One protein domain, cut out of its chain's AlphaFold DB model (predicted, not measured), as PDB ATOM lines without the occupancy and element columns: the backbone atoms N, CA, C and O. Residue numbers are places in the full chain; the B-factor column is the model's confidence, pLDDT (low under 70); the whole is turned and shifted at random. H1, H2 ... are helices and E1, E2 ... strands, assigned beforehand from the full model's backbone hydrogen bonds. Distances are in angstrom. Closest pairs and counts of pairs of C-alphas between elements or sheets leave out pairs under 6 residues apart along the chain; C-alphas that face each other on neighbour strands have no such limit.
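What this domain is: This is residues 128 to 262 of the 262 residues of the protein "DUF3806 domain-containing protein" of Actinomyces sp. (UniProt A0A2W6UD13). A small, strongly twisted sheet of four strands packs on the long helix H3, which forms the core, and the four other helices pack on H3 as well. H1 crosses H3 nearly at a right angle, H2 folds back beside part of it, and H4 and H5 cross it obliquely; residues 171 to 176 stick out at one end of the long axis, and H5 reaches toward the other. The printed part has 135 residues, with five named helices and four named strands in the order E1 H1 H2 H3 E2 E3 E4 H4 H5; the sheet, E1 E2 E3 E4, is antiparallel throughout, and the class is mixed, helices and strands. The whole is compact, with a radius of gyration of the C-alphas of 15.1 A, and elongated, spanning 52 by 31 by 30 A.

How they stand to each other: E2, residues 202 to 207, and E3, residues 212 to 218, form a hairpin, with N 204 and O 215 3.0 A apart, within hydrogen-bond range. E4, residues 223 to 225, forms a hairpin with E3, with N 225 and O 216 at 2.8 A; E2, E3 and E4 are a meander, each strand the antiparallel neighbour of the one before. E1, residues 128 to 130, is the edge strand beside E2, with N 129 and O 205 at 2.8 A. H3, residues 181 to 199, is the hub; its height over the sheet is 8.3 A, and it runs along the strands, at 6 degrees to E3 on the local plane. H1, residues 133 to 148, touches H3 about perpendicular, at 83 degrees, with residues 139 to 146 alone; the closest C-alphas, of Leu 142 and Val 186, are 4.9 A apart. H2, residues 155 to 171, forms a helical hairpin with H3 at a shallow tilt of 15 degrees, opposite ways; the closest C-alphas, of Leu 158 and Met 187, are 7.0 A apart. H4, residues 227 to 236, touches H3 at a steep tilt of 48 degrees; the closest C-alphas, of Gly 188 and Val 228, are 3.8 A apart. H5, residues 243 to 260, touches H3 at a steep tilt of 40 degrees, the same way; the closest C-alphas, of Gly 199 and Leu 251, are 5.9 A apart. H3 and H5 on one face of the sheet make two layers, helices over a sheet. Every O i to N i+4 pair is within hydrogen-bond range in H1, H2, H3 and H5; in H4, 5 of 6 are.

Where its parts are: E1 begins at C-alpha 128 (167.460, 146.673, 146.568). E3, the longest strand, measures 17.7 A and E2 15.7 A. H3 measures 24.9 A from C-alpha 181 (153.995, 133.169, 158.033), H1 22.3 A, H2 24.1 A and H4 14.7 A. H5 measures 26.0 A and ends at C-alpha 260 (163.222, 168.047, 153.913).

The domain as a whole: The two C-alphas farthest apart, of Gly 175 and Leu 262, are 53.5 A apart. The printed part has no cut, and its links are tight or short. The mean pLDDT of the printed part is 94.9; residues 261 to 262 are under 70.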
ATOM      1  N   VAL A 128     168.861 146.528 146.956       92.94
ATOM      2  CA  VAL A 128     167.460 146.673 146.568       92.94
ATOM      3  C   VAL A 128     167.299 146.373 145.092       92.94
ATOM      4  O   VAL A 128     168.012 146.911 144.248       92.94
ATOM      5  N   LEU A 129     166.378 145.466 144.792       93.00
ATOM      6  CA  LEU A 129     166.171 144.887 143.480       93.00
ATOM      7  C   LEU A 129     164.711 145.104 143.070       93.00
ATOM      8  O   LEU A 129     163.815 144.786 143.857       93.00
ATOM      9  N   PRO A 130     164.441 145.585 141.846       94.56
ATOM     10  CA  PRO A 130     163.077 145.629 141.340       94.56
ATOM     11  C   PRO A 130     162.512 144.209 141.233       94.56
ATOM     12  O   PRO A 130     163.256 143.246 140.991       94.56
ATOM     13  N   LEU A 131     161.191 144.086 141.387       94.06
ATOM     14  CA  LEU A 131     160.514 142.803 141.223       94.06
ATOM     15  C   LEU A 131     160.616 142.323 139.772       94.06
ATOM     16  O   LEU A 131     160.230 143.037 138.842       94.06
ATOM     17  N   ASN A 132     161.078 141.090 139.574       93.50
ATOM     18  CA  ASN A 132     160.954 140.403 138.289       93.50
ATOM     19  C   ASN A 132     159.515 139.893 138.057       93.50
ATOM     20  O   ASN A 132     158.675 139.953 138.949       93.50
ATOM     21  N   GLU A 133     159.227 139.357 136.870       95.88
ATOM     22  CA  GLU A 133     157.883 138.878 136.502       95.88
ATOM     23  C   GLU A 133     157.322 137.825 137.474       95.88
ATOM     24  O   GLU A 133     156.155 137.885 137.862       95.88
ATOM     25  N   ALA A 134     158.152 136.880 137.925       94.38
ATOM     26  CA  ALA A 134     157.723 135.844 138.862       94.38
ATOM     27  C   ALA A 134     157.437 136.415 140.262       94.38
ATOM     28  O   ALA A 134     156.499 135.986 140.930       94.38
ATOM     29  N   GLU A 135     158.225 137.395 140.699       95.38
ATOM     30  CA  GLU A 135     158.048 138.102 141.970       95.38
ATOM     31  C   GLU A 135     156.808 139.011 141.930       95.38
ATOM     32  O   GLU A 135     156.040 139.037 142.888       95.38
ATOM     33  N   GLN A 136     156.546 139.676 140.801       97.38
ATOM     34  CA  GLN A 136     155.310 140.433 140.570       97.38
ATOM     35  C   GLN A 136     154.083 139.514 140.608       97.38
ATOM     36  O   GLN A 136     153.108 139.819 141.295       97.38
ATOM     37  N   ALA A 137     154.140 138.361 139.933       97.06
ATOM     38  CA  ALA A 137     153.068 137.365 139.967       97.06
ATOM     39  C   ALA A 137     152.840 136.812 141.384       97.06
ATOM     40  O   ALA A 137     151.700 136.595 141.799       97.06
ATOM     41  N   TRP A 138     153.915 136.622 142.152       96.00
ATOM     42  CA  TRP A 138     153.826 136.222 143.552       96.00
ATOM     43  C   TRP A 138     153.136 137.289 144.413       96.00
ATOM     44  O   TRP A 138     152.170 136.960 145.103       96.00
ATOM     45  N   VAL A 139     153.544 138.559 144.330       98.12
ATOM     46  CA  VAL A 139     152.874 139.659 145.051       98.12
ATOM     47  C   VAL A 139     151.403 139.757 144.645       98.12
ATOM     48  O   VAL A 139     150.534 139.833 145.513       98.12
ATOM     49  N   ALA A 140     151.096 139.657 143.349       98.25
ATOM     50  CA  ALA A 140     149.721 139.653 142.855       98.25
ATOM     51  C   ALA A 140     148.888 138.507 143.456       98.25
ATOM     52  O   ALA A 140     147.731 138.717 143.814       98.25
ATOM     53  N   SER A 141     149.473 137.317 143.639       98.31
ATOM     54  CA  SER A 141     148.783 136.191 144.283       98.31
ATOM     55  C   SER A 141     148.460 136.452 145.759       98.31
ATOM     56  O   SER A 141     147.373 136.103 146.214       98.31
ATOM     57  N   LEU A 142     149.360 137.121 146.494       98.38
ATOM     58  CA  LEU A 142     149.112 137.519 147.882       98.38
ATOM     59  C   LEU A 142     148.001 138.567 147.964       98.38
ATOM     60  O   LEU A 142     147.133 138.477 148.827       98.38
ATOM     61  N   LEU A 143     148.000 139.542 147.051       98.62
ATOM     62  CA  LEU A 143     146.968 140.576 146.998       98.62
ATOM     63  C   LEU A 143     145.599 139.997 146.628       98.62
ATOM     64  O   LEU A 143     144.618 140.333 147.285       98.62
ATOM     65  N   ALA A 144     145.533 139.090 145.650       98.44
ATOM     66  CA  ALA A 144     144.297 138.403 145.276       98.44
ATOM     67  C   ALA A 144     143.729 137.567 146.437       98.44
ATOM     68  O   ALA A 144     142.521 137.552 146.671       98.44
ATOM     69  N   GLU A 145     144.596 136.908 147.210       98.38
ATOM     70  CA  GLU A 145     144.189 136.209 148.430       98.38
ATOM     71  C   GLU A 145     143.692 137.188 149.507       98.38
ATOM     72  O   GLU A 145     142.683 136.930 150.165       98.38
ATOM     73  N   GLY A 146     144.343 138.347 149.639       98.19
ATOM     74  CA  GLY A 146     143.886 139.455 150.475       98.19
ATOM     75  C   GLY A 146     142.473 139.926 150.127       98.19
ATOM     76  O   GLY A 146     141.624 140.074 151.007       98.19
ATOM     77  N   GLU A 147     142.202 140.124 148.838       98.12
ATOM     78  CA  GLU A 147     140.880 140.506 148.334       98.12
ATOM     79  C   GLU A 147     139.838 139.428 148.635       98.12
ATOM     80  O   GLU A 147     138.769 139.728 149.164       98.12
ATOM     81  N   ARG A 148     140.173 138.158 148.380       98.06
ATOM     82  CA  ARG A 148     139.297 137.013 148.662       98.06
ATOM     83  C   ARG A 148     138.922 136.912 150.144       98.06
ATOM     84  O   ARG A 148     137.824 136.466 150.473       98.06
ATOM     85  N   LEU A 149     139.837 137.296 151.031       96.75
ATOM     86  CA  LEU A 149     139.643 137.314 152.481       96.75
ATOM     87  C   LEU A 149     138.995 138.610 152.995       96.75
ATOM     88  O   LEU A 149     138.711 138.706 154.187       96.75
ATOM     89  N   GLY A 150     138.736 139.591 152.122       96.50
ATOM     90  CA  GLY A 150     138.041 140.832 152.463       96.50
ATOM     91  C   GLY A 150     138.882 141.850 153.238       96.50
ATOM     92  O   GLY A 150     138.321 142.758 153.842       96.50
ATOM     93  N   MET A 151     140.213 141.727 153.235       96.75
ATOM     94  CA  MET A 151     141.093 142.583 154.046       96.75
ATOM     95  C   MET A 151     141.640 143.815 153.294       96.75
ATOM     96  O   MET A 151     142.361 144.619 153.876       96.75
ATOM     97  N   THR A 152     141.325 143.978 152.005       96.81
ATOM     98  CA  THR A 152     141.911 145.017 151.128       96.81
ATOM     99  C   THR A 152     141.112 146.310 151.038       96.81
ATOM    100  O   THR A 152     141.611 147.283 150.478       96.81
ATOM    101  N   ALA A 153     139.891 146.352 151.577       96.44
ATOM    102  CA  ALA A 153     139.019 147.518 151.449       96.44
ATOM    103  C   ALA A 153     139.586 148.758 152.164       96.44
ATOM    104  O   ALA A 153     139.489 149.876 151.653       96.44
ATOM    105  N   SER A 154     140.196 148.572 153.338       98.00
ATOM    106  CA  SER A 154     140.804 149.654 154.114       98.00
ATOM    107  C   SER A 154     141.813 149.130 155.151       98.00
ATOM    108  O   SER A 154     141.791 147.934 155.468       98.00
ATOM    109  N   PRO A 155     142.672 149.998 155.728       98.31
ATOM    110  CA  PRO A 155     143.531 149.630 156.857       98.31
ATOM    111  C   PRO A 155     142.758 149.057 158.056       98.31
ATOM    112  O   PRO A 155     143.258 148.172 158.745       98.31
ATOM    113  N   GLU A 156     141.530 149.520 158.286       98.44
ATOM    114  CA  GLU A 156     140.641 149.030 159.344       98.44
ATOM    115  C   GLU A 156     140.152 147.610 159.042       98.44
ATOM    116  O   GLU A 156     140.206 146.745 159.911       98.44
ATOM    117  N   SER A 157     139.786 147.322 157.789       98.38
ATOM    118  CA  SER A 157     139.396 145.962 157.374       98.38
ATOM    119  C   SER A 157     140.549 144.966 157.561       98.38
ATOM    120  O   SER A 157     140.351 143.834 158.008       98.38
ATOM    121  N   LEU A 158     141.779 145.404 157.276       98.69
ATOM    122  CA  LEU A 158     142.991 144.634 157.551       98.69
ATOM    123  C   LEU A 158     143.223 144.435 159.058       98.69
ATOM    124  O   LEU A 158     143.613 143.346 159.479       98.69
ATOM    125  N   GLN A 159     142.971 145.457 159.877       98.56
ATOM    126  CA  GLN A 159     143.090 145.389 161.336       98.56
ATOM    127  C   GLN A 159     142.088 144.417 161.964       98.56
ATOM    128  O   GLN A 159     142.455 143.648 162.858       98.56
ATOM    129  N   ASP A 160     140.843 144.434 161.501       98.50
ATOM    130  CA  ASP A 160     139.800 143.528 161.974       98.50
ATOM    131  C   ASP A 160     140.168 142.077 161.662       98.50
ATOM    132  O   ASP A 160     140.141 141.216 162.550       98.50
ATOM    133  N   PHE A 161     140.618 141.820 160.427       98.44
ATOM    134  CA  PHE A 161     141.112 140.508 160.023       98.44
ATOM    135  C   PHE A 161     142.314 140.069 160.872       98.44
ATOM    136  O   PHE A 161     142.333 138.955 161.405       98.44
ATOM    137  N   PHE A 162     143.297 140.956 161.055       98.50
ATOM    138  CA  PHE A 162     144.473 140.702 161.882       98.50
ATOM    139  C   PHE A 162     144.084 140.325 163.316       98.50
ATOM    140  O   PHE A 162     144.557 139.312 163.830       98.50
ATOM    141  N   ASN A 163     143.191 141.086 163.955       98.25
ATOM    142  CA  ASN A 163     142.760 140.828 165.330       98.25
ATOM    143  C   ASN A 163     142.029 139.494 165.454       98.25
ATOM    144  O   ASN A 163     142.334 138.708 166.355       98.25
ATOM    145  N   GLN A 164     141.099 139.214 164.540       97.56
ATOM    146  CA  GLN A 164     140.355 137.959 164.526       97.56
ATOM    147  C   GLN A 164     141.302 136.762 164.366       97.56
ATOM    148  O   GLN A 164     141.243 135.807 165.145       97.56
ATOM    149  N   HIS A 165     142.203 136.821 163.383       97.00
ATOM    150  CA  HIS A 165     143.092 135.709 163.070       97.00
ATOM    151  C   HIS A 165     144.174 135.516 164.137       97.00
ATOM    152  O   HIS A 165     144.466 134.376 164.507       97.00
ATOM    153  N   ARG A 166     144.736 136.604 164.679       96.94
ATOM    154  CA  ARG A 166     145.713 136.562 165.776       96.94
ATOM    155  C   ARG A 166     145.089 135.989 167.045       96.94
ATOM    156  O   ARG A 166     145.665 135.084 167.639       96.94
ATOM    157  N   THR A 167     143.893 136.445 167.421       97.00
ATOM    158  CA  THR A 167     143.168 135.930 168.598       97.00
ATOM    159  C   THR A 167     142.914 134.433 168.471       97.00
ATOM    160  O   THR A 167     143.227 133.666 169.381       97.00
ATOM    161  N   ARG A 168     142.414 133.992 167.308       96.31
ATOM    162  CA  ARG A 168     142.199 132.569 167.031       96.31
ATOM    163  C   ARG A 168     143.503 131.776 167.106       96.31
ATOM    164  O   ARG A 168     143.521 130.713 167.712       96.31
ATOM    165  N   TRP A 169     144.588 132.286 166.533       96.38
ATOM    166  CA  TRP A 169     145.879 131.601 166.540       96.38
ATOM    167  C   TRP A 169     146.439 131.425 167.958       96.38
ATOM    168  O   TRP A 169     146.841 130.326 168.328       96.38
ATOM    169  N   TRP A 170     146.392 132.473 168.786       94.12
ATOM    170  CA  TRP A 170     146.868 132.414 170.173       94.12
ATOM    171  C   TRP A 170     145.977 131.586 171.102       94.12
ATOM    172  O   TRP A 170     146.467 131.100 172.120       94.12
ATOM    173  N   SER A 171     144.704 131.374 170.744       96.62
ATOM    174  CA  SER A 171     143.819 130.462 171.481       96.62
ATOM    175  C   SER A 171     144.175 128.979 171.324       96.62
ATOM    176  O   SER A 171     143.728 128.166 172.130       96.62
ATOM    177  N   LEU A 172     144.979 128.617 170.317       96.31
ATOM    178  CA  LEU A 172     145.419 127.237 170.109       96.31
ATOM    179  C   LEU A 172     146.610 126.888 171.026       96.31
ATOM    180  O   LEU A 172     147.478 127.746 171.257       96.31
ATOM    181  N   PRO A 173     146.707 125.628 171.499       96.25
ATOM    182  CA  PRO A 173     147.908 125.108 172.149       96.25
ATOM    183  C   PRO A 173     149.137 125.255 171.249       96.25
ATOM    184  O   PRO A 173     149.036 125.106 170.035       96.25
ATOM    185  N   GLU A 174     150.312 125.504 171.832       92.31
ATOM    186  CA  GLU A 174     151.539 125.817 171.081       92.31
ATOM    187  C   GLU A 174     151.876 124.790 169.987       92.31
ATOM    188  O   GLU A 174     152.174 125.182 168.863       92.31
ATOM    189  N   GLY A 175     151.744 123.490 170.275       94.38
ATOM    190  CA  GLY A 175     152.022 122.412 169.316       94.38
ATOM    191  C   GLY A 175     150.981 122.230 168.203       94.38
ATOM    192  O   GLY A 175     151.224 121.475 167.268       94.38
ATOM    193  N   GLU A 176     149.834 122.905 168.288       95.56
ATOM    194  CA  GLU A 176     148.750 122.837 167.298       95.56
ATOM    195  C   GLU A 176     148.659 124.099 166.435       95.56
ATOM    196  O   GLU A 176     147.857 124.175 165.500       95.56
ATOM    197  N   ARG A 177     149.467 125.116 166.744       94.88
ATOM    198  CA  ARG A 177     149.450 126.376 166.010       94.88
ATOM    199  C   ARG A 177     149.983 126.157 164.593       94.88
ATOM    200  O   ARG A 177     151.113 125.694 164.434       94.88
ATOM    201  N   PRO A 178     149.211 126.512 163.551       94.75
ATOM    202  CA  PRO A 178     149.732 126.488 162.191       94.75
ATOM    203  C   PRO A 178     150.841 127.535 162.038       94.75
ATOM    204  O   PRO A 178     150.876 128.513 162.786       94.75
ATOM    205  N   ASP A 179     151.710 127.378 161.042       94.00
ATOM    206  CA  ASP A 179     152.676 128.424 160.687       94.00
ATOM    207  C   ASP A 179     151.927 129.740 160.374       94.00
ATOM    208  O   ASP A 179     151.063 129.746 159.489       94.00
ATOM    209  N   PRO A 180     152.193 130.849 161.095       95.69
ATOM    210  CA  PRO A 180     151.540 132.125 160.827       95.69
ATOM    211  C   PRO A 180     152.125 132.849 159.603       95.69
ATOM    212  O   PRO A 180     151.494 133.774 159.092       95.69
ATOM    213  N   ASN A 181     153.298 132.449 159.100       94.62
ATOM    214  CA  ASN A 181     153.995 133.169 158.033       94.62
ATOM    215  C   ASN A 181     153.167 133.342 156.750       94.62
ATOM    216  O   ASN A 181     153.154 134.451 156.215       94.62
ATOM    217  N   PRO A 182     152.424 132.333 156.245       95.94
ATOM    218  CA  PRO A 182     151.607 132.515 155.050       95.94
ATOM    219  C   PRO A 182     150.570 133.631 155.201       95.94
ATOM    220  O   PRO A 182     150.433 134.457 154.301       95.94
ATOM    221  N   ILE A 183     149.873 133.701 156.340       97.25
ATOM    222  CA  ILE A 183     148.849 134.731 156.541       97.25
ATOM    223  C   ILE A 183     149.467 136.102 156.834       97.25
ATOM    224  O   ILE A 183     148.958 137.117 156.363       97.25
ATOM    225  N   ILE A 184     150.606 136.139 157.537       97.94
ATOM    226  CA  ILE A 184     151.397 137.360 157.743       97.94
ATOM    227  C   ILE A 184     151.875 137.931 156.405       97.94
ATOM    228  O   ILE A 184     151.784 139.139 156.205       97.94
ATOM    229  N   ASN A 185     152.309 137.087 155.466       97.06
ATOM    230  CA  ASN A 185     152.719 137.521 154.130       97.06
ATOM    231  C   ASN A 185     151.563 138.153 153.351       97.06
ATOM    232  O   ASN A 185     151.756 139.192 152.726       97.06
ATOM    233  N   VAL A 186     150.363 137.570 153.417       98.62
ATOM    234  CA  VAL A 186     149.167 138.147 152.783       98.62
ATOM    235  C   VAL A 186     148.841 139.511 153.395       98.62
ATOM    236  O   VAL A 186     148.756 140.503 152.675       98.62
ATOM    237  N   MET A 187     148.742 139.598 154.724       98.75
ATOM    238  CA  MET A 187     148.460 140.861 155.421       98.75
ATOM    239  C   MET A 187     149.536 141.925 155.155       98.75
ATOM    240  O   MET A 187     149.226 143.097 154.943       98.75
ATOM    241  N   GLY A 188     150.804 141.518 155.127       98.50
ATOM    242  CA  GLY A 188     151.939 142.369 154.794       98.50
ATOM    243  C   GLY A 188     151.900 142.873 153.354       98.50
ATOM    244  O   GLY A 188     152.138 144.054 153.121       98.50
ATOM    245  N   ALA A 189     151.543 142.026 152.387       98.62
ATOM    246  CA  ALA A 189     151.354 142.454 151.004       98.62
ATOM    247  C   ALA A 189     150.208 143.470 150.884       98.62
ATOM    248  O   ALA A 189     150.361 144.490 150.216       98.62
ATOM    249  N   VAL A 190     149.090 143.257 151.584       98.81
ATOM    250  CA  VAL A 190     147.972 144.215 151.603       98.81
ATOM    251  C   VAL A 190     148.384 145.552 152.227       98.81
ATOM    252  O   VAL A 190     148.100 146.605 151.660       98.81
ATOM    253  N   MET A 191     149.127 145.533 153.336       98.81
ATOM    254  CA  MET A 191     149.709 146.750 153.912       98.81
ATOM    255  C   MET A 191     150.647 147.455 152.920       98.81
ATOM    256  O   MET A 191     150.578 148.670 152.747       98.81
ATOM    257  N   GLY A 192     151.497 146.698 152.225       98.50
ATOM    258  CA  GLY A 192     152.378 147.236 151.192       98.50
ATOM    259  C   GLY A 192     151.613 147.861 150.023       98.50
ATOM    260  O   GLY A 192     151.996 148.935 149.571       98.50
ATOM    261  N   ARG A 193     150.479 147.285 149.603       98.69
ATOM    262  CA  ARG A 193     149.598 147.890 148.589       98.69
ATOM    263  C   ARG A 193     149.118 149.273 149.019       98.69
ATOM    264  O   ARG A 193     149.218 150.203 148.227       98.69
ATOM    265  N   PHE A 194     148.669 149.440 150.265       98.62
ATOM    266  CA  PHE A 194     148.270 150.762 150.760       98.62
ATOM    267  C   PHE A 194     149.429 151.765 150.735       98.62
ATOM    268  O   PHE A 194     149.219 152.934 150.414       98.62
ATOM    269  N   LEU A 195     150.651 151.322 151.041       98.31
ATOM    270  CA  LEU A 195     151.845 152.170 150.992       98.31
ATOM    271  C   LEU A 195     152.238 152.559 149.563       98.31
ATOM    272  O   LEU A 195     152.647 153.694 149.339       98.31
ATOM    273  N   VAL A 196     152.089 151.655 148.597       98.00
ATOM    274  CA  VAL A 196     152.292 151.962 147.175       98.00
ATOM    275  C   VAL A 196     151.238 152.960 146.697       98.00
ATOM    276  O   VAL A 196     151.581 154.042 146.232       98.00
ATOM    277  N   GLU A 197     149.955 152.652 146.897       97.69
ATOM    278  CA  GLU A 197     148.841 153.450 146.370       97.69
ATOM    279  C   GLU A 197     148.727 154.839 147.012       97.69
ATOM    280  O   GLU A 197     148.390 155.805 146.332       97.69
ATOM    281  N   ARG A 198     148.981 154.958 148.321       96.81
ATOM    282  CA  ARG A 198     148.771 156.213 149.069       96.81
ATOM    283  C   ARG A 198     150.070 156.897 149.487       96.81
ATOM    284  O   ARG A 198     150.077 158.104 149.705       96.81
ATOM    285  N   GLY A 199     151.154 156.139 149.626       93.81
ATOM    286  CA  GLY A 199     152.484 156.661 149.941       93.81
ATOM    287  C   GLY A 199     153.326 156.955 148.700       93.81
ATOM    288  O   GLY A 199     154.331 157.655 148.814       93.81
ATOM    289  N   GLY A 200     152.928 156.470 147.517       95.19
ATOM    290  CA  GLY A 200     153.711 156.621 146.289       95.19
ATOM    291  C   GLY A 200     155.075 155.946 146.407       95.19
ATOM    292  O   GLY A 200     156.089 156.560 146.088       95.19
ATOM    293  N   LEU A 201     155.102 154.746 146.990       96.50
ATOM    294  CA  LEU A 201     156.279 153.879 147.031       96.50
ATOM    295  C   LEU A 201     156.218 152.864 145.888       96.50
ATOM    296  O   LEU A 201     155.152 152.601 145.343       96.50
ATOM    297  N   GLU A 202     157.345 152.228 145.596       97.56
ATOM    298  CA  GLU A 202     157.467 151.173 144.589       97.56
ATOM    299  C   GLU A 202     157.755 149.821 145.237       97.56
ATOM    300  O   GLU A 202     158.450 149.740 146.252       97.56
ATOM    301  N   TRP A 203     157.250 148.740 144.646       98.19
ATOM    302  CA  TRP A 203     157.558 147.390 145.113       98.19
ATOM    303  C   TRP A 203     158.995 146.988 144.774       98.19
ATOM    304  O   TRP A 203     159.411 147.055 143.617       98.19
ATOM    305  N   SER A 204     159.709 146.458 145.766       96.50
ATOM    306  CA  SER A 204     161.075 145.958 145.607       96.50
ATOM    307  C   SER A 204     161.316 144.715 146.463       96.50
ATOM    308  O   SER A 204     160.639 144.486 147.466       96.50
ATOM    309  N   LEU A 205     162.325 143.926 146.101       95.56
ATOM    310  CA  LEU A 205     162.960 142.993 147.024       95.56
ATOM    311  C   LEU A 205     164.207 143.634 147.609       95.56
ATOM    312  O   LEU A 205     165.021 144.204 146.886       95.56
ATOM    313  N   VAL A 206     164.380 143.492 148.913       93.44
ATOM    314  CA  VAL A 206     165.600 143.895 149.601       93.44
ATOM    315  C   VAL A 206     166.307 142.637 150.064       93.44
ATOM    316  O   VAL A 206     165.699 141.800 150.722       93.44
ATOM    317  N   SER A 207     167.574 142.489 149.696       90.06
ATOM    318  CA  SER A 207     168.406 141.368 150.115       90.06
ATOM    319  C   SER A 207     169.575 141.854 150.952       90.06
ATOM    320  O   SER A 207     170.279 142.783 150.561       90.06
ATOM    321  N   ASP A 208     169.819 141.185 152.065       85.94
ATOM    322  CA  ASP A 208     170.967 141.411 152.935       85.94
ATOM    323  C   ASP A 208     171.560 140.065 153.395       85.94
ATOM    324  O   ASP A 208     171.279 139.006 152.822       85.94
ATOM    325  N   GLN A 209     172.414 140.091 154.418       81.12
ATOM    326  CA  GLN A 209     173.008 138.883 155.000       81.12
ATOM    327  C   GLN A 209     172.004 137.962 155.720       81.12
ATOM    328  O   GLN A 209     172.329 136.813 156.029       81.12
ATOM    329  N   TYR A 210     170.807 138.456 156.021       75.88
ATOM    330  CA  TYR A 210     169.768 137.750 156.759       75.88
ATOM    331  C   TYR A 210     168.702 137.145 155.848       75.88
ATOM    332  O   TYR A 210     168.076 136.164 156.246       75.88
ATOM    333  N   GLY A 211     168.547 137.644 154.626       84.56
ATOM    334  CA  GLY A 211     167.669 137.038 153.637       84.56
ATOM    335  C   GLY A 211     167.233 138.017 152.563       84.56
ATOM    336  O   GLY A 211     167.787 139.103 152.417       84.56
ATOM    337  N   THR A 212     166.234 137.601 151.791       88.62
ATOM    338  CA  THR A 212     165.541 138.465 150.838       88.62
ATOM    339  C   THR A 212     164.118 138.685 151.333       88.62
ATOM    340  O   THR A 212     163.408 137.717 151.598       88.62
ATOM    341  N   GLU A 213     163.696 139.941 151.432       91.19
ATOM    342  CA  GLU A 213     162.383 140.338 151.935       91.19
ATOM    343  C   GLU A 213     161.649 141.254 150.951       91.19
ATOM    344  O   GLU A 213     162.257 142.041 150.221       91.19
ATOM    345  N   LEU A 214     160.318 141.160 150.952       95.75
ATOM    346  CA  LEU A 214     159.451 142.075 150.216       95.75
ATOM    347  C   LEU A 214     159.393 143.431 150.923       95.75
ATOM    348  O   LEU A 214     159.048 143.512 152.105       95.75
ATOM    349  N   ALA A 215     159.665 144.489 150.169       97.06
ATOM    350  CA  ALA A 215     159.669 145.860 150.646       97.06
ATOM    351  C   ALA A 215     158.897 146.789 149.704       97.06
ATOM    352  O   ALA A 215     158.646 146.479 148.536       97.06
ATOM    353  N   THR A 216     158.558 147.961 150.222       97.69
ATOM    354  CA  THR A 216     158.137 149.120 149.441       97.69
ATOM    355  C   THR A 216     159.163 150.231 149.625       97.69
ATOM    356  O   THR A 216     159.636 150.477 150.735       97.69
ATOM    357  N   THR A 217     159.575 150.872 148.536       96.38
ATOM    358  CA  THR A 217     160.748 151.753 148.524       96.38
ATOM    359  C   THR A 217     160.513 153.041 147.759       96.38
ATOM    360  O   THR A 217     159.779 153.054 146.780       96.38
ATOM    361  N   ASP A 218     161.206 154.097 148.165       93.19
ATOM    362  CA  ASP A 218     161.364 155.334 147.402       93.19
ATOM    363  C   ASP A 218     162.860 155.659 147.363       93.19
ATOM    364  O   ASP A 218     163.437 156.120 148.347       93.19
ATOM    365  N   MET A 219     163.496 155.346 146.232       87.44
ATOM    366  CA  MET A 219     164.944 155.502 146.063       87.44
ATOM    367  C   MET A 219     165.382 156.953 145.954       87.44
ATOM    368  O   MET A 219     166.523 157.257 146.289       87.44
ATOM    369  N   THR A 220     164.489 157.844 145.525       89.00
ATOM    370  CA  THR A 220     164.776 159.278 145.446       89.00
ATOM    371  C   THR A 220     165.073 159.826 146.836       89.00
ATOM    372  O   THR A 220     166.030 160.570 147.011       89.00
ATOM    373  N   HIS A 221     164.310 159.373 147.833       87.81
ATOM    374  CA  HIS A 221     164.408 159.826 149.222       87.81
ATOM    375  C   HIS A 221     165.062 158.783 150.149       87.81
ATOM    376  O   HIS A 221     164.983 158.889 151.372       87.81
ATOM    377  N   SER A 222     165.689 157.742 149.582       89.00
ATOM    378  CA  SER A 222     166.338 156.642 150.320       89.00
ATOM    379  C   SER A 222     165.452 155.988 151.396       89.00
ATOM    380  O   SER A 222     165.912 155.650 152.490       89.00
ATOM    381  N   LEU A 223     164.164 155.796 151.100       91.88
ATOM    382  CA  LEU A 223     163.201 155.168 152.004       91.88
ATOM    383  C   LEU A 223     162.990 153.696 151.658       91.88
ATOM    384  O   LEU A 223     162.758 153.336 150.504       91.88
ATOM    385  N   ILE A 224     162.995 152.853 152.689       94.94
ATOM    386  CA  ILE A 224     162.663 151.431 152.600       94.94
ATOM    387  C   ILE A 224     161.708 151.093 153.738       94.94
ATOM    388  O   ILE A 224     162.002 151.337 154.909       94.94
ATOM    389  N   VAL A 225     160.567 150.506 153.395       95.88
ATOM    390  CA  VAL A 225     159.569 150.017 154.342       95.88
ATOM    391  C   VAL A 225     159.376 148.522 154.118       95.88
ATOM    392  O   VAL A 225     159.193 148.071 152.993       95.88
ATOM    393  N   PHE A 226     159.392 147.746 155.200       97.12
ATOM    394  CA  PHE A 226     159.195 146.295 155.176       97.12
ATOM    395  C   PHE A 226     157.801 145.961 155.718       97.12
ATOM    396  O   PHE A 226     157.641 145.748 156.927       97.12
ATOM    397  N   PRO A 227     156.755 145.959 154.876       97.44
ATOM    398  CA  PRO A 227     155.384 145.867 155.361       97.44
ATOM    399  C   PRO A 227     155.076 144.509 156.006       97.44
ATOM    400  O   PRO A 227     154.390 144.475 157.027       97.44
ATOM    401  N   VAL A 228     155.644 143.410 155.495       97.12
ATOM    402  CA  VAL A 228     155.500 142.066 156.087       97.12
ATOM    403  C   VAL A 228     156.095 142.020 157.495       97.12
ATOM    404  O   VAL A 228     155.421 141.605 158.436       97.12
ATOM    405  N   ASN A 229     157.315 142.534 157.673       95.44
ATOM    406  CA  ASN A 229     157.962 142.612 158.983       95.44
ATOM    407  C   ASN A 229     157.180 143.512 159.956       95.44
ATOM    408  O   ASN A 229     156.979 143.165 161.120       95.44
ATOM    409  N   GLY A 230     156.660 144.643 159.470       95.94
ATOM    410  CA  GLY A 230     155.781 145.513 160.251       95.94
ATOM    411  C   GLY A 230     154.554 144.771 160.797       95.94
ATOM    412  O   GLY A 230     154.209 144.930 161.971       95.94
ATOM    413  N   VAL A 231     153.915 143.929 159.986       98.12
ATOM    414  CA  VAL A 231     152.787 143.094 160.431       98.12
ATOM    415  C   VAL A 231     153.250 142.014 161.413       98.12
ATOM    416  O   VAL A 231     152.624 141.821 162.454       98.12
ATOM    417  N   ALA A 232     154.358 141.336 161.131       97.06
ATOM    418  CA  ALA A 232     154.844 140.240 161.961       97.06
ATOM    419  C   ALA A 232     155.252 140.677 163.374       97.06
ATOM    420  O   ALA A 232     154.889 140.019 164.346       97.06
ATOM    421  N   LYS A 233     155.919 141.827 163.520       94.94
ATOM    422  CA  LYS A 233     156.257 142.397 164.837       94.94
ATOM    423  C   LYS A 233     155.017 142.667 165.685       94.94
ATOM    424  O   LYS A 233     155.029 142.523 166.906       94.94
ATOM    425  N   ARG A 234     153.912 143.042 165.039       97.38
ATOM    426  CA  ARG A 234     152.620 143.192 165.717       97.38
ATOM    427  C   ARG A 234     152.003 141.845 166.040       97.38
ATOM    428  O   ARG A 234     151.379 141.704 167.084       97.38
ATOM    429  N   TRP A 235     152.194 140.842 165.186       96.31
ATOM    430  CA  TRP A 235     151.733 139.478 165.436       96.31
ATOM    431  C   TRP A 235     152.372 138.866 166.690       96.31
ATOM    432  O   TRP A 235     151.659 138.309 167.535       96.31
ATOM    433  N   THR A 236     153.692 139.016 166.848       93.50
ATOM    434  CA  THR A 236     154.458 138.516 168.006       93.50
ATOM    435  C   THR A 236     154.234 139.347 169.269       93.50
ATOM    436  O   THR A 236     154.353 138.829 170.374       93.50
ATOM    437  N   GLY A 237     153.829 140.612 169.122       92.38
ATOM    438  CA  GLY A 237     153.661 141.549 170.234       92.38
ATOM    439  C   GLY A 237     154.919 142.357 170.556       92.38
ATOM    440  O   GLY A 237     154.915 143.114 171.526       92.38
ATOM    441  N   GLU A 238     155.964 142.260 169.732       93.00
ATOM    442  CA  GLU A 238     157.119 143.168 169.775       93.00
ATOM    443  C   GLU A 238     156.715 144.627 169.529       93.00
ATOM    444  O   GLU A 238     157.372 145.551 170.002       93.00
ATOM    445  N   ASN A 239     155.619 144.842 168.800       93.38
ATOM    446  CA  ASN A 239     155.005 146.148 168.620       93.38
ATOM    447  C   ASN A 239     153.500 146.072 168.918       93.38
ATOM    448  O   ASN A 239     152.826 145.144 168.480       93.38
ATOM    449  N   GLN A 240     152.978 147.046 169.665       92.31
ATOM    450  CA  GLN A 240     151.584 147.069 170.130       92.31
ATOM    451  C   GLN A 240     150.710 148.115 169.426       92.31
ATOM    452  O   GLN A 240     149.525 148.214 169.724       92.31
ATOM    453  N   THR A 241     151.273 148.893 168.497       96.94
ATOM    454  CA  THR A 241     150.477 149.816 167.669       96.94
ATOM    455  C   THR A 241     149.552 149.042 166.739       96.94
ATOM    456  O   THR A 241     149.882 147.937 166.287       96.94
ATOM    457  N   THR A 242     148.417 149.643 166.407       98.19
ATOM    458  CA  THR A 242     147.492 149.078 165.422       98.19
ATOM    459  C   THR A 242     148.075 149.176 164.001       98.19
ATOM    460  O   THR A 242     149.012 149.931 163.732       98.19
ATOM    461  N   LEU A 243     147.561 148.382 163.061       98.44
ATOM    462  CA  LEU A 243     147.916 148.454 161.643       98.44
ATOM    463  C   LEU A 243     147.515 149.793 160.991       98.44
ATOM    464  O   LEU A 243     148.308 150.294 160.194       98.44
ATOM    465  N   PRO A 244     146.371 150.425 161.322       98.69
ATOM    466  CA  PRO A 244     146.066 151.776 160.859       98.69
ATOM    467  C   PRO A 244     147.035 152.819 161.427       98.69
ATOM    468  O   PRO A 244     147.532 153.649 160.675       98.69
ATOM    469  N   GLU A 245     147.384 152.745 162.718       98.25
ATOM    470  CA  GLU A 245     148.401 153.629 163.311       98.25
ATOM    471  C   GLU A 245     149.761 153.459 162.638       98.25
ATOM    472  O   GLU A 245     150.409 154.442 162.291       98.25
ATOM    473  N   TYR A 246     150.188 152.212 162.414       97.94
ATOM    474  CA  TYR A 246     151.406 151.911 161.669       97.94
ATOM    475  C   TYR A 246     151.423 152.607 160.316       97.94
ATOM    476  O   TYR A 246     152.403 153.251 159.956       97.94
ATOM    477  N   PHE A 247     150.328 152.454 159.579       98.31
ATOM    478  CA  PHE A 247     150.180 153.006 158.252       98.31
ATOM    479  C   PHE A 247     150.274 154.537 158.276       98.31
ATOM    480  O   PHE A 247     151.077 155.104 157.536       98.31
ATOM    481  N   SER A 248     149.544 155.195 159.180       98.00
ATOM    482  CA  SER A 248     149.588 156.650 159.357       98.00
ATOM    483  C   SER A 248     150.989 157.152 159.712       98.00
ATOM    484  O   SER A 248     151.488 158.063 159.058       98.00
ATOM    485  N   LEU A 249     151.672 156.508 160.666       97.06
ATOM    486  CA  LEU A 249     153.034 156.878 161.068       97.06
ATOM    487  C   LEU A 249     154.037 156.753 159.913       97.06
ATOM    488  O   LEU A 249     154.939 157.580 159.770       97.06
ATOM    489  N   VAL A 250     153.892 155.722 159.075       96.19
ATOM    490  CA  VAL A 250     154.744 155.560 157.891       96.19
ATOM    491  C   VAL A 250     154.456 156.654 156.864       96.19
ATOM    492  O   VAL A 250     155.402 157.229 156.332       96.19
ATOM    493  N   LEU A 251     153.187 156.990 156.606       96.31
ATOM    494  CA  LEU A 251     152.836 158.076 155.684       96.31
ATOM    495  C   LEU A 251     153.359 159.436 156.159       96.31
ATOM    496  O   LEU A 251     153.944 160.172 155.364       96.31
ATOM    497  N   GLU A 252     153.205 159.748 157.445       95.81
ATOM    498  CA  GLU A 252     153.756 160.965 158.051       95.81
ATOM    499  C   GLU A 252     155.276 161.024 157.875       95.81
ATOM    500  O   GLU A 252     155.827 162.057 157.492       95.81
ATOM    501  N   ARG A 253     155.967 159.895 158.082       93.44
ATOM    502  CA  ARG A 253     157.415 159.819 157.884       93.44
ATOM    503  C   ARG A 253     157.815 160.039 156.427       93.44
ATOM    504  O   ARG A 253     158.785 160.755 156.188       93.44
ATOM    505  N   ILE A 254     157.087 159.454 155.475       93.50
ATOM    506  CA  ILE A 254     157.329 159.646 154.037       93.50
ATOM    507  C   ILE A 254     157.198 161.129 153.681       93.50
ATOM    508  O   ILE A 254     158.097 161.692 153.063       93.50
ATOM    509  N   GLN A 255     156.111 161.779 154.106       93.94
ATOM    510  CA  GLN A 255     155.883 163.202 153.840       93.94
ATOM    511  C   GLN A 255     156.960 164.081 154.475       93.94
ATOM    512  O   GLN A 255     157.463 164.999 153.835       93.94
ATOM    513  N   HIS A 256     157.344 163.784 155.716       92.69
ATOM    514  CA  HIS A 256     158.377 164.538 156.411       92.69
ATOM    515  C   HIS A 256     159.718 164.495 155.674       92.69
ATOM    516  O   HIS A 256     160.316 165.543 155.466       92.69
ATOM    517  N   VAL A 257     160.165 163.311 155.241       90.25
ATOM    518  CA  VAL A 257     161.437 163.171 154.512       90.25
ATOM    519  C   VAL A 257     161.374 163.881 153.160       90.25
ATOM    520  O   VAL A 257     162.264 164.664 152.853       90.25
ATOM    521  N   ARG A 258     160.284 163.715 152.402       89.75
ATOM    522  CA  ARG A 258     160.095 164.404 151.112       89.75
ATOM    523  C   ARG A 258     160.101 165.929 151.233       89.75
ATOM    524  O   ARG A 258     160.563 166.611 150.329       89.75
ATOM    525  N   ASN A 259     159.605 166.463 152.347       90.88
ATOM    526  CA  ASN A 259     159.589 167.904 152.598       90.88
ATOM    527  C   ASN A 259     160.948 168.462 153.048       90.88
ATOM    528  O   ASN A 259     161.129 169.673 153.005       90.88
ATOM    529  N   MET A 260     161.871 167.619 153.523       84.12
ATOM    530  CA  MET A 260     163.222 168.047 153.913       84.12
ATOM    531  C   MET A 260     164.186 168.154 152.725       84.12
ATOM    532  O   MET A 260     165.205 168.826 152.852       84.12
ATOM    533  N   ASP A 261     163.862 167.507 151.603       65.19
ATOM    534  CA  ASP A 261     164.673 167.495 150.378       65.19
ATOM    535  C   ASP A 261     164.263 168.590 149.360       65.19
ATOM    536  O   ASP A 261     164.819 168.648 148.259       65.19
ATOM    537  N   LEU A 262     163.308 169.463 149.721       55.84
ATOM    538  CA  LEU A 262     162.894 170.667 148.976       55.84
ATOM    539  C   LEU A 262     163.591 171.926 149.511       55.84
ATOM    540  O   LEU A 262     163.971 172.776 148.672       55.84
TER     541      LEU A 262